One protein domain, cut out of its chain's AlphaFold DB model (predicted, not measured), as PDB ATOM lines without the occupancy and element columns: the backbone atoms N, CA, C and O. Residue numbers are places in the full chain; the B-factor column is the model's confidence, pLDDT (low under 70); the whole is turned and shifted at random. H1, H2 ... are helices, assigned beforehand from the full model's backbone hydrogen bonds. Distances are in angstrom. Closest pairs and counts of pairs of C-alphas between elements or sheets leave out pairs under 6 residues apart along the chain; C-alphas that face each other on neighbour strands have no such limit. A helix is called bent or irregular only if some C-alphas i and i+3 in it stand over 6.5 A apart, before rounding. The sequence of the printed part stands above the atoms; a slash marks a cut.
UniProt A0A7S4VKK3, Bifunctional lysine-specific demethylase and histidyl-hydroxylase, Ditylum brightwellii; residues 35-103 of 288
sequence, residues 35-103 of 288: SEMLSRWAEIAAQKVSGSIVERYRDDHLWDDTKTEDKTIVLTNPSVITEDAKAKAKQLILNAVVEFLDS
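This is residues 35 to 103 of the 288 residues of the protein "Bifunctional lysine-specific demethylase and histidyl-hydroxylase" of Ditylum brightwellii (UniProt A0A7S4VKK3). A long, loose frame is built along one helix, H4, with H1 set crosswise near the end of H4 that holds Leu 101, and with H2 and the short helix H3 beyond its other end. The stretch of residues 46 to 59, with no named element, runs back alongside H4 from H1 to H2, and residues 64 to 69 and 75 to 80 stick out at the H3 end. The printed part has 69 residues with four named helices, H1, H2, H3 and H4 in that order along the chain, and no named strand; its class is all helix. It is loose, with a radius of gyration of the C-alphas of 15.7 A, and elongated, spanning 42 by 22 by 18 A.

Find C-alpha 83 at (4.364, 48.846, 30.098); from there H4, residues 83 to 101, runs 26.5 A to C-alpha 101 at (-16.096, 32.624, 25.803). Go back to C-alpha 35 at (-14.575, 34.165, 41.876), where H1, residues 35 to 45, begins; it is 14.9 A from first to last C-alpha. H2, residues 60 to 63, is 6.8 A from first to last C-alpha, and it is irregular, but only just: C-alphas 60 and 63 are 6.8 A apart. H3, residues 68 to 76, measures 12.0 A from C-alpha 68 to C-alpha 76.

Start at H4, which touches no helix. H1 is near it, with 7 pairs of C-alphas within 10 A but no pair within 8 A. Look next to the residues before H4: H3 is apart from it, but only just, their closest C-alphas being 8.5 A apart. H2 and H4 are apart. H2 and H3 touch only at the corner by their link, and only just, with 3 pairs of C-alphas within 8 A; their closest C-alphas are those of Leu 62 and Lys 71, 6.5 A apart. H1 is apart from both H2 and H3. In the backbones of H1, H3 and H4 each O i to N i+4 pair is within hydrogen-bond range; H2 is too short for such a pair, and its 1 pair of O i and N i+3 is not within range.

Measure the whole between the two C-alphas farthest apart, those of Glu 36 and Asp 65, at 45.3 A. The printed part has no cut. The link from H1 to H2, 14 residues, is long; that from H2 to H3, 4 residues, is tight, and that from H3 to H4, 6 residues, is short. In the B-factor column the mean pLDDT of the printed part is 84.7; look for values under 70 at residues 65 to 75 and at residue 103 of this model.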
ATOM      1  N   SER A  35     -15.816  34.797  41.412       95.81
ATOM      2  CA  SER A  35     -14.575  34.165  41.876       95.81
ATOM      3  C   SER A  35     -14.616  32.648  41.732       95.81
ATOM      4  O   SER A  35     -13.641  32.060  41.292       95.81
ATOM      5  N   GLU A  36     -15.748  32.022  42.050       94.44
ATOM      6  CA  GLU A  36     -15.927  30.577  41.903       94.44
ATOM      7  C   GLU A  36     -15.872  30.147  40.436       94.44
ATOM      8  O   GLU A  36     -15.144  29.213  40.105       94.44
ATOM      9  N   MET A  37     -16.578  30.861  39.553       94.81
ATOM     10  CA  MET A  37     -16.521  30.611  38.110       94.81
ATOM     11  C   MET A  37     -15.092  30.764  37.579       94.81
ATOM     12  O   MET A  37     -14.607  29.893  36.863       94.81
ATOM     13  N   LEU A  38     -14.386  31.832  37.962       93.62
ATOM     14  CA  LEU A  38     -13.018  32.074  37.508       93.62
ATOM     15  C   LEU A  38     -12.038  31.010  38.019       93.62
ATOM     16  O   LEU A  38     -11.210  30.536  37.247       93.62
ATOM     17  N   SER A  39     -12.133  30.619  39.293       94.44
ATOM     18  CA  SER A  39     -11.298  29.560  39.867       94.44
ATOM     19  C   SER A  39     -11.514  28.230  39.154       94.44
ATOM     20  O   SER A  39     -10.544  27.597  38.747       94.44
ATOM     21  N   ARG A  40     -12.775  27.838  38.930       94.06
ATOM     22  CA  ARG A  40     -13.095  26.595  38.216       94.06
ATOM     23  C   ARG A  40     -12.649  26.626  36.762       94.06
ATOM     24  O   ARG A  40     -12.094  25.648  36.272       94.06
ATOM     25  N   TRP A  41     -12.824  27.755  36.081       92.56
ATOM     26  CA  TRP A  41     -12.282  27.927  34.737       92.56
ATOM     27  C   TRP A  41     -10.757  27.798  34.720       92.56
ATOM     28  O   TRP A  41     -10.229  27.094  33.869       92.56
ATOM     29  N   ALA A  42     -10.051  28.420  35.668       92.94
ATOM     30  CA  ALA A  42      -8.594  28.348  35.746       92.94
ATOM     31  C   ALA A  42      -8.089  26.910  35.964       92.94
ATOM     32  O   ALA A  42      -7.106  26.514  35.340       92.94
ATOM     33  N   GLU A  43      -8.775  26.111  36.791       93.12
ATOM     34  CA  GLU A  43      -8.482  24.681  36.982       93.12
ATOM     35  C   GLU A  43      -8.600  23.891  35.670       93.12
ATOM     36  O   GLU A  43      -7.703  23.120  35.331       93.12
ATOM     37  N   ILE A  44      -9.676  24.111  34.909       89.44
ATOM     38  CA  ILE A  44      -9.899  23.462  33.607       89.44
ATOM     39  C   ILE A  44      -8.869  23.947  32.581       89.44
ATOM     40  O   ILE A  44      -8.285  23.157  31.842       89.44
ATOM     41  N   ALA A  45      -8.628  25.256  32.539       89.50
ATOM     42  CA  ALA A  45      -7.695  25.894  31.624       89.50
ATOM     43  C   ALA A  45      -6.263  25.369  31.821       89.50
ATOM     44  O   ALA A  45      -5.557  25.151  30.840       89.50
ATOM     45  N   ALA A  46      -5.864  25.084  33.063       89.81
ATOM     46  CA  ALA A  46      -4.557  24.516  33.385       89.81
ATOM     47  C   ALA A  46      -4.339  23.091  32.837       89.81
ATOM     48  O   ALA A  46      -3.194  22.665  32.702       89.81
ATOM     49  N   GLN A  47      -5.410  22.359  32.514       90.31
ATOM     50  CA  GLN A  47      -5.335  21.007  31.946       90.31
ATOM     51  C   GLN A  47      -5.289  21.009  30.410       90.31
ATOM     52  O   GLN A  47      -5.067  19.964  29.796       90.31
ATOM     53  N   LYS A  48      -5.492  22.166  29.764       87.00
ATOM     54  CA  LYS A  48      -5.463  22.275  28.303       87.00
ATOM     55  C   LYS A  48      -4.034  22.182  27.763       87.00
ATOM     56  O   LYS A  48      -3.090  22.712  28.340       87.00
ATOM     57  N   VAL A  49      -3.900  21.551  26.596       86.31
ATOM     58  CA  VAL A  49      -2.616  21.348  25.892       86.31
ATOM     59  C   VAL A  49      -2.510  22.133  24.577       86.31
ATOM     60  O   VAL A  49      -1.502  22.045  23.879       86.31
ATOM     61  N   SER A  50      -3.541  22.902  24.228       87.88
ATOM     62  CA  SER A  50      -3.648  23.680  22.991       87.88
ATOM     63  C   SER A  50      -4.456  24.970  23.210       87.88
ATOM     64  O   SER A  50      -5.060  25.155  24.269       87.88
ATOM     65  N   GLY A  51      -4.452  25.854  22.207       88.25
ATOM     66  CA  GLY A  51      -5.136  27.154  22.236       88.25
ATOM     67  C   GLY A  51      -4.277  28.287  22.801       88.25
ATOM     68  O   GLY A  51      -3.112  28.096  23.158       88.25
ATOM     69  N   SER A  52      -4.855  29.477  22.918       89.94
ATOM     70  CA  SER A  52      -4.183  30.668  23.439       89.94
ATOM     71  C   SER A  52      -3.776  30.542  24.908       89.94
ATOM     72  O   SER A  52      -2.864  31.230  25.352       89.94
ATOM     73  N   ILE A  53      -4.378  29.622  25.668       90.25
ATOM     74  CA  ILE A  53      -4.001  29.365  27.068       90.25
ATOM     75  C   ILE A  53      -2.591  28.768  27.226       90.25
ATOM     76  O   ILE A  53      -1.956  28.982  28.258       90.25
ATOM     77  N   VAL A  54      -2.076  28.046  26.220       92.62
ATOM     78  CA  VAL A  54      -0.718  27.466  26.265       92.62
ATOM     79  C   VAL A  54       0.343  28.366  25.626       92.62
ATOM     80  O   VAL A  54       1.531  28.019  25.623       92.62
ATOM     81  N   GLU A  55      -0.056  29.516  25.077       93.38
ATOM     82  CA  GLU A  55       0.874  30.482  24.503       93.38
ATOM     83  C   GLU A  55       1.830  31.016  25.572       93.38
ATOM     84  O   GLU A  55       1.448  31.415  26.674       93.38
ATOM     85  N   ARG A  56       3.121  31.032  25.234       93.50
ATOM     86  CA  ARG A  56       4.161  31.579  26.108       93.50
ATOM     87  C   ARG A  56       4.409  33.032  25.753       93.50
ATOM     88  O   ARG A  56       4.432  33.386  24.576       93.50
ATOM     89  N   TYR A  57       4.683  33.837  26.774       94.06
ATOM     90  CA  TYR A  57       5.202  35.184  26.583       94.06
ATOM     91  C   TYR A  57       6.431  35.165  25.665       94.06
ATOM     92  O   TYR A  57       7.333  34.343  25.842       94.06
ATOM     93  N   ARG A  58       6.432  36.070  24.683       91.19
ATOM     94  CA  ARG A  58       7.520  36.298  23.733       91.19
ATOM     95  C   ARG A  58       7.723  37.790  23.544       91.19
ATOM     96  O   ARG A  58       6.762  38.554  23.430       91.19
ATOM     97  N   ASP A  59       8.978  38.182  23.472       87.75
ATOM     98  CA  ASP A  59       9.434  39.550  23.298       87.75
ATOM     99  C   ASP A  59      10.481  39.637  22.188       87.75
ATOM    100  O   ASP A  59      11.494  40.302  22.341       87.75
ATOM    101  N   ASP A  60      10.214  38.999  21.044       85.56
ATOM    102  CA  ASP A  60      11.120  38.905  19.885       85.56
ATOM    103  C   ASP A  60      11.701  40.265  19.430       85.56
ATOM    104  O   ASP A  60      12.788  40.336  18.856       85.56
ATOM    105  N   HIS A  61      10.994  41.364  19.709       78.88
ATOM    106  CA  HIS A  61      11.388  42.743  19.413       78.88
ATOM    107  C   HIS A  61      12.370  43.356  20.430       78.88
ATOM    108  O   HIS A  61      12.847  44.462  20.196       78.88
ATOM    109  N   LEU A  62      12.694  42.689  21.542       77.06
ATOM    110  CA  LEU A  62      13.599  43.204  22.582       77.06
ATOM    111  C   LEU A  62      15.020  43.456  22.044       77.06
ATOM    112  O   LEU A  62      15.735  44.341  22.518       77.06
ATOM    113  N   TRP A  63      15.422  42.696  21.025       72.25
ATOM    114  CA  TRP A  63      16.722  42.815  20.360       72.25
ATOM    115  C   TRP A  63      16.664  43.650  19.075       72.25
ATOM    116  O   TRP A  63      17.694  43.817  18.427       72.25
ATOM    117  N   ASP A  64      15.496  44.196  18.723       75.88
ATOM    118  CA  ASP A  64      15.313  45.034  17.541       75.88
ATOM    119  C   ASP A  64      15.935  46.421  17.766       75.88
ATOM    120  O   ASP A  64      15.436  47.244  18.536       75.88
ATOM    121  N   ASP A  65      17.042  46.689  17.071       66.00
ATOM    122  CA  ASP A  65      17.775  47.959  17.135       66.00
ATOM    123  C   ASP A  65      16.953  49.166  16.650       66.00
ATOM    124  O   ASP A  65      17.341  50.309  16.889       66.00
ATOM    125  N   THR A  66      15.807  48.940  15.999       67.00
ATOM    126  CA  THR A  66      14.906  50.012  15.559       67.00
ATOM    127  C   THR A  66      13.954  50.500  16.659       67.00
ATOM    128  O   THR A  66      13.415  51.603  16.544       67.00
ATOM    129  N   LYS A  67      13.790  49.751  17.761       63.72
ATOM    130  CA  LYS A  67      12.963  50.117  18.928       63.72
ATOM    131  C   LYS A  67      13.836  50.491  20.128       63.72
ATOM    132  O   LYS A  67      13.944  49.782  21.126       63.72
ATOM    133  N   THR A  68      14.488  51.640  20.006       58.69
ATOM    134  CA  THR A  68      15.532  52.124  20.920       58.69
ATOM    135  C   THR A  68      15.041  52.511  22.317       58.69
ATOM    136  O   THR A  68      15.827  52.430  23.260       58.69
ATOM    137  N   GLU A  69      13.775  52.897  22.494       63.56
ATOM    138  CA  GLU A  69      13.255  53.377  23.787       63.56
ATOM    139  C   GLU A  69      13.173  52.260  24.845       63.56
ATOM    140  O   GLU A  69      13.755  52.402  25.922       63.56
ATOM    141  N   ASP A  70      12.566  51.112  24.520       62.72
ATOM    142  CA  ASP A  70      12.477  49.966  25.441       62.72
ATOM    143  C   ASP A  70      13.859  49.375  25.744       62.72
ATOM    144  O   ASP A  70      14.194  49.100  26.898       62.72
ATOM    145  N   LYS A  71      14.713  49.253  24.720       65.25
ATOM    146  CA  LYS A  71      16.084  48.751  24.873       65.25
ATOM    147  C   LYS A  71      16.918  49.646  25.793       65.25
ATOM    148  O   LYS A  71      17.671  49.143  26.624       65.25
ATOM    149  N   THR A  72      16.759  50.968  25.703       63.72
ATOM    150  CA  THR A  72      17.476  51.922  26.566       63.72
ATOM    151  C   THR A  72      16.994  51.839  28.015       63.72
ATOM    152  O   THR A  72      17.819  51.858  28.929       63.72
ATOM    153  N   ILE A  73      15.685  51.690  28.251       67.38
ATOM    154  CA  ILE A  73      15.117  51.538  29.601       67.38
ATOM    155  C   ILE A  73      15.594  50.233  30.251       67.38
ATOM    156  O   ILE A  73      16.055  50.257  31.389       67.38
ATOM    157  N   VAL A  74      15.564  49.113  29.525       66.69
ATOM    158  CA  VAL A  74      16.003  47.809  30.052       66.69
ATOM    159  C   VAL A  74      17.511  47.790  30.328       66.69
ATOM    160  O   VAL A  74      17.942  47.259  31.349       66.69
ATOM    161  N   LEU A  75      18.332  48.409  29.472       68.69
ATOM    162  CA  LEU A  75      19.784  48.478  29.684       68.69
ATOM    163  C   LEU A  75      20.185  49.418  30.831       68.69
ATOM    164  O   LEU A  75      21.215  49.196  31.467       68.69
ATOM    165  N   THR A  76      19.396  50.462  31.104       76.62
ATOM    166  CA  THR A  76      19.678  51.428  32.183       76.62
ATOM    167  C   THR A  76      19.030  51.051  33.513       76.62
ATOM    168  O   THR A  76      19.554  51.407  34.568       76.62
ATOM    169  N   ASN A  77      17.928  50.301  33.487       82.12
ATOM    170  CA  ASN A  77      17.254  49.792  34.671       82.12
ATOM    171  C   ASN A  77      16.676  48.386  34.413       82.12
ATOM    172  O   ASN A  77      15.471  48.235  34.205       82.12
ATOM    173  N   PRO A  78      17.514  47.334  34.480       82.12
ATOM    174  CA  PRO A  78      17.113  45.964  34.146       82.12
ATOM    175  C   PRO A  78      16.062  45.371  35.096       82.12
ATOM    176  O   PRO A  78      15.553  44.285  34.848       82.12
ATOM    177  N   SER A  79      15.737  46.068  36.190       86.12
ATOM    178  CA  SER A  79      14.684  45.670  37.129       86.12
ATOM    179  C   SER A  79      13.289  46.186  36.754       86.12
ATOM    180  O   SER A  79      12.305  45.804  37.387       86.12
ATOM    181  N   VAL A  80      13.179  47.054  35.741       86.62
ATOM    182  CA  VAL A  80      11.896  47.623  35.308       86.62
ATOM    183  C   VAL A  80      11.118  46.614  34.478       86.62
ATOM    184  O   VAL A  80      11.572  46.156  33.433       86.62
ATOM    185  N   ILE A  81       9.888  46.339  34.905       88.31
ATOM    186  CA  ILE A  81       8.885  45.661  34.083       88.31
ATOM    187  C   ILE A  81       8.183  46.733  33.246       88.31
ATOM    188  O   ILE A  81       7.443  47.560  33.788       88.31
ATOM    189  N   THR A  82       8.432  46.740  31.937       87.19
ATOM    190  CA  THR A  82       7.924  47.776  31.026       87.19
ATOM    191  C   THR A  82       6.401  47.717  30.869       87.19
ATOM    192  O   THR A  82       5.755  46.697  31.134       87.19
ATOM    193  N   GLU A  83       5.796  48.823  30.427       86.38
ATOM    194  CA  GLU A  83       4.364  48.846  30.098       86.38
ATOM    195  C   GLU A  83       4.029  47.900  28.936       86.38
ATOM    196  O   GLU A  83       2.999  47.232  28.993       86.38
ATOM    197  N   ASP A  84       4.912  47.771  27.937       86.38
ATOM    198  CA  ASP A  84       4.758  46.814  26.828       86.38
ATOM    199  C   ASP A  84       4.718  45.365  27.337       86.38
ATOM    200  O   ASP A  84       3.807  44.609  26.990       86.38
ATOM    201  N   ALA A  85       5.636  44.992  28.239       89.44
ATOM    202  CA  ALA A  85       5.656  43.660  28.841       89.44
ATOM    203  C   ALA A  85       4.356  43.364  29.611       89.44
ATOM    204  O   ALA A  85       3.750  42.304  29.435       89.44
ATOM    205  N   LYS A  86       3.874  44.323  30.418       93.25
ATOM    206  CA  LYS A  86       2.592  44.202  31.134       93.25
ATOM    207  C   LYS A  86       1.401  44.107  30.180       93.25
ATOM    208  O   LYS A  86       0.504  43.297  30.412       93.25
ATOM    209  N   ALA A  87       1.382  44.906  29.114       93.00
ATOM    210  CA  ALA A  87       0.316  44.898  28.118       93.00
ATOM    211  C   ALA A  87       0.245  43.553  27.382       93.00
ATOM    212  O   ALA A  87      -0.840  42.990  27.243       93.00
ATOM    213  N   LYS A  88       1.393  42.990  26.993       92.12
ATOM    214  CA  LYS A  88       1.476  41.664  26.367       92.12
ATOM    215  C   LYS A  88       1.041  40.551  27.304       92.12
ATOM    216  O   LYS A  88       0.224  39.724  26.915       92.12
ATOM    217  N   ALA A  89       1.514  40.562  28.550       94.81
ATOM    218  CA  ALA A  89       1.082  39.591  29.554       94.81
ATOM    219  C   ALA A  89      -0.441  39.646  29.778       94.81
ATOM    220  O   ALA A  89      -1.102  38.608  29.806       94.81
ATOM    221  N   LYS A  90      -1.020  40.853  29.860       95.94
ATOM    222  CA  LYS A  90      -2.476  41.045  29.924       95.94
ATOM    223  C   LYS A  90      -3.180  40.489  28.681       95.94
ATOM    224  O   LYS A  90      -4.228  39.865  28.820       95.94
ATOM    225  N   GLN A  91      -2.624  40.711  27.490       95.56
ATOM    226  CA  GLN A  91      -3.222  40.249  26.238       95.56
ATOM    227  C   GLN A  91      -3.250  38.722  26.134       95.56
ATOM    228  O   GLN A  91      -4.250  38.188  25.674       95.56
ATOM    229  N   LEU A  92      -2.217  38.018  26.612       94.94
ATOM    230  CA  LEU A  92      -2.209  36.548  26.656       94.94
ATOM    231  C   LEU A  92      -3.383  36.006  27.480       94.94
ATOM    232  O   LEU A  92      -4.121  35.138  27.023       94.94
ATOM    233  N   ILE A  93      -3.600  36.579  28.669       93.75
ATOM    234  CA  ILE A  93      -4.731  36.208  29.530       93.75
ATOM    235  C   ILE A  93      -6.057  36.525  28.832       93.75
ATOM    236  O   ILE A  93      -6.967  35.699  28.834       93.75
ATOM    237  N   LEU A  94      -6.172  37.708  28.219       93.25
ATOM    238  CA  LEU A  94      -7.396  38.120  27.539       93.25
ATOM    239  C   LEU A  94      -7.719  37.210  26.349       93.25
ATOM    240  O   LEU A  94      -8.868  36.814  26.212       93.25
ATOM    241  N   ASN A  95      -6.727  36.843  25.534       92.00
ATOM    242  CA  ASN A  95      -6.901  35.924  24.409       92.00
ATOM    243  C   ASN A  95      -7.441  34.574  24.883       92.00
ATOM    244  O   ASN A  95      -8.415  34.084  24.323       92.00
ATOM    245  N   ALA A  96      -6.867  34.013  25.950       90.75
ATOM    246  CA  ALA A  96      -7.322  32.743  26.508       90.75
ATOM    247  C   ALA A  96      -8.762  32.809  27.049       90.75
ATOM    248  O   ALA A  96      -9.537  31.870  26.869       90.75
ATOM    249  N   VAL A  97      -9.139  33.915  27.702       89.69
ATOM    250  CA  VAL A  97     -10.517  34.128  28.177       89.69
ATOM    251  C   VAL A  97     -11.476  34.305  27.000       89.69
ATOM    252  O   VAL A  97     -12.536  33.692  26.991       89.69
ATOM    253  N   VAL A  98     -11.114  35.112  26.003       88.31
ATOM    254  CA  VAL A  98     -11.952  35.362  24.821       88.31
ATOM    255  C   VAL A  98     -12.143  34.085  24.013       88.31
ATOM    256  O   VAL A  98     -13.272  33.775  23.668       88.31
ATOM    257  N   GLU A  99     -11.094  33.300  23.773       86.56
ATOM    258  CA  GLU A  99     -11.207  32.006  23.086       86.56
ATOM    259  C   GLU A  99     -12.143  31.043  23.829       86.56
ATOM    260  O   GLU A  99     -12.887  30.290  23.206       86.56
ATOM    261  N   PHE A 100     -12.133  31.071  25.165       85.75
ATOM    262  CA  PHE A 100     -13.046  30.270  25.975       85.75
ATOM    263  C   PHE A 100     -14.506  30.744  25.892       85.75
ATOM    264  O   PHE A 100     -15.409  29.909  25.879       85.75
ATOM    265  N   LEU A 101     -14.745  32.057  25.863       83.88
ATOM    266  CA  LEU A 101     -16.096  32.624  25.803       83.88
ATOM    267  C   LEU A 101     -16.695  32.563  24.386       83.88
ATOM    268  O   LEU A 101     -17.875  32.256  24.228       83.88
ATOM    269  N   ASP A 102     -15.871  32.816  23.372       72.69
ATOM    270  CA  ASP A 102     -16.248  33.019  21.973       72.69
ATOM    271  C   ASP A 102     -15.503  32.032  21.055       72.69
ATOM    272  O   ASP A 102     -14.797  32.419  20.118       72.69
ATOM    273  N   SER A 103     -15.641  30.731  21.323       63.34
ATOM    274  CA  SER A 103     -15.070  29.677  20.479       63.34
ATOM    275  C   SER A 103     -15.679  29.711  19.072       63.34
ATOM    276  O   SER A 103     -16.745  29.156  18.865       63.34
TER     277      SER A 103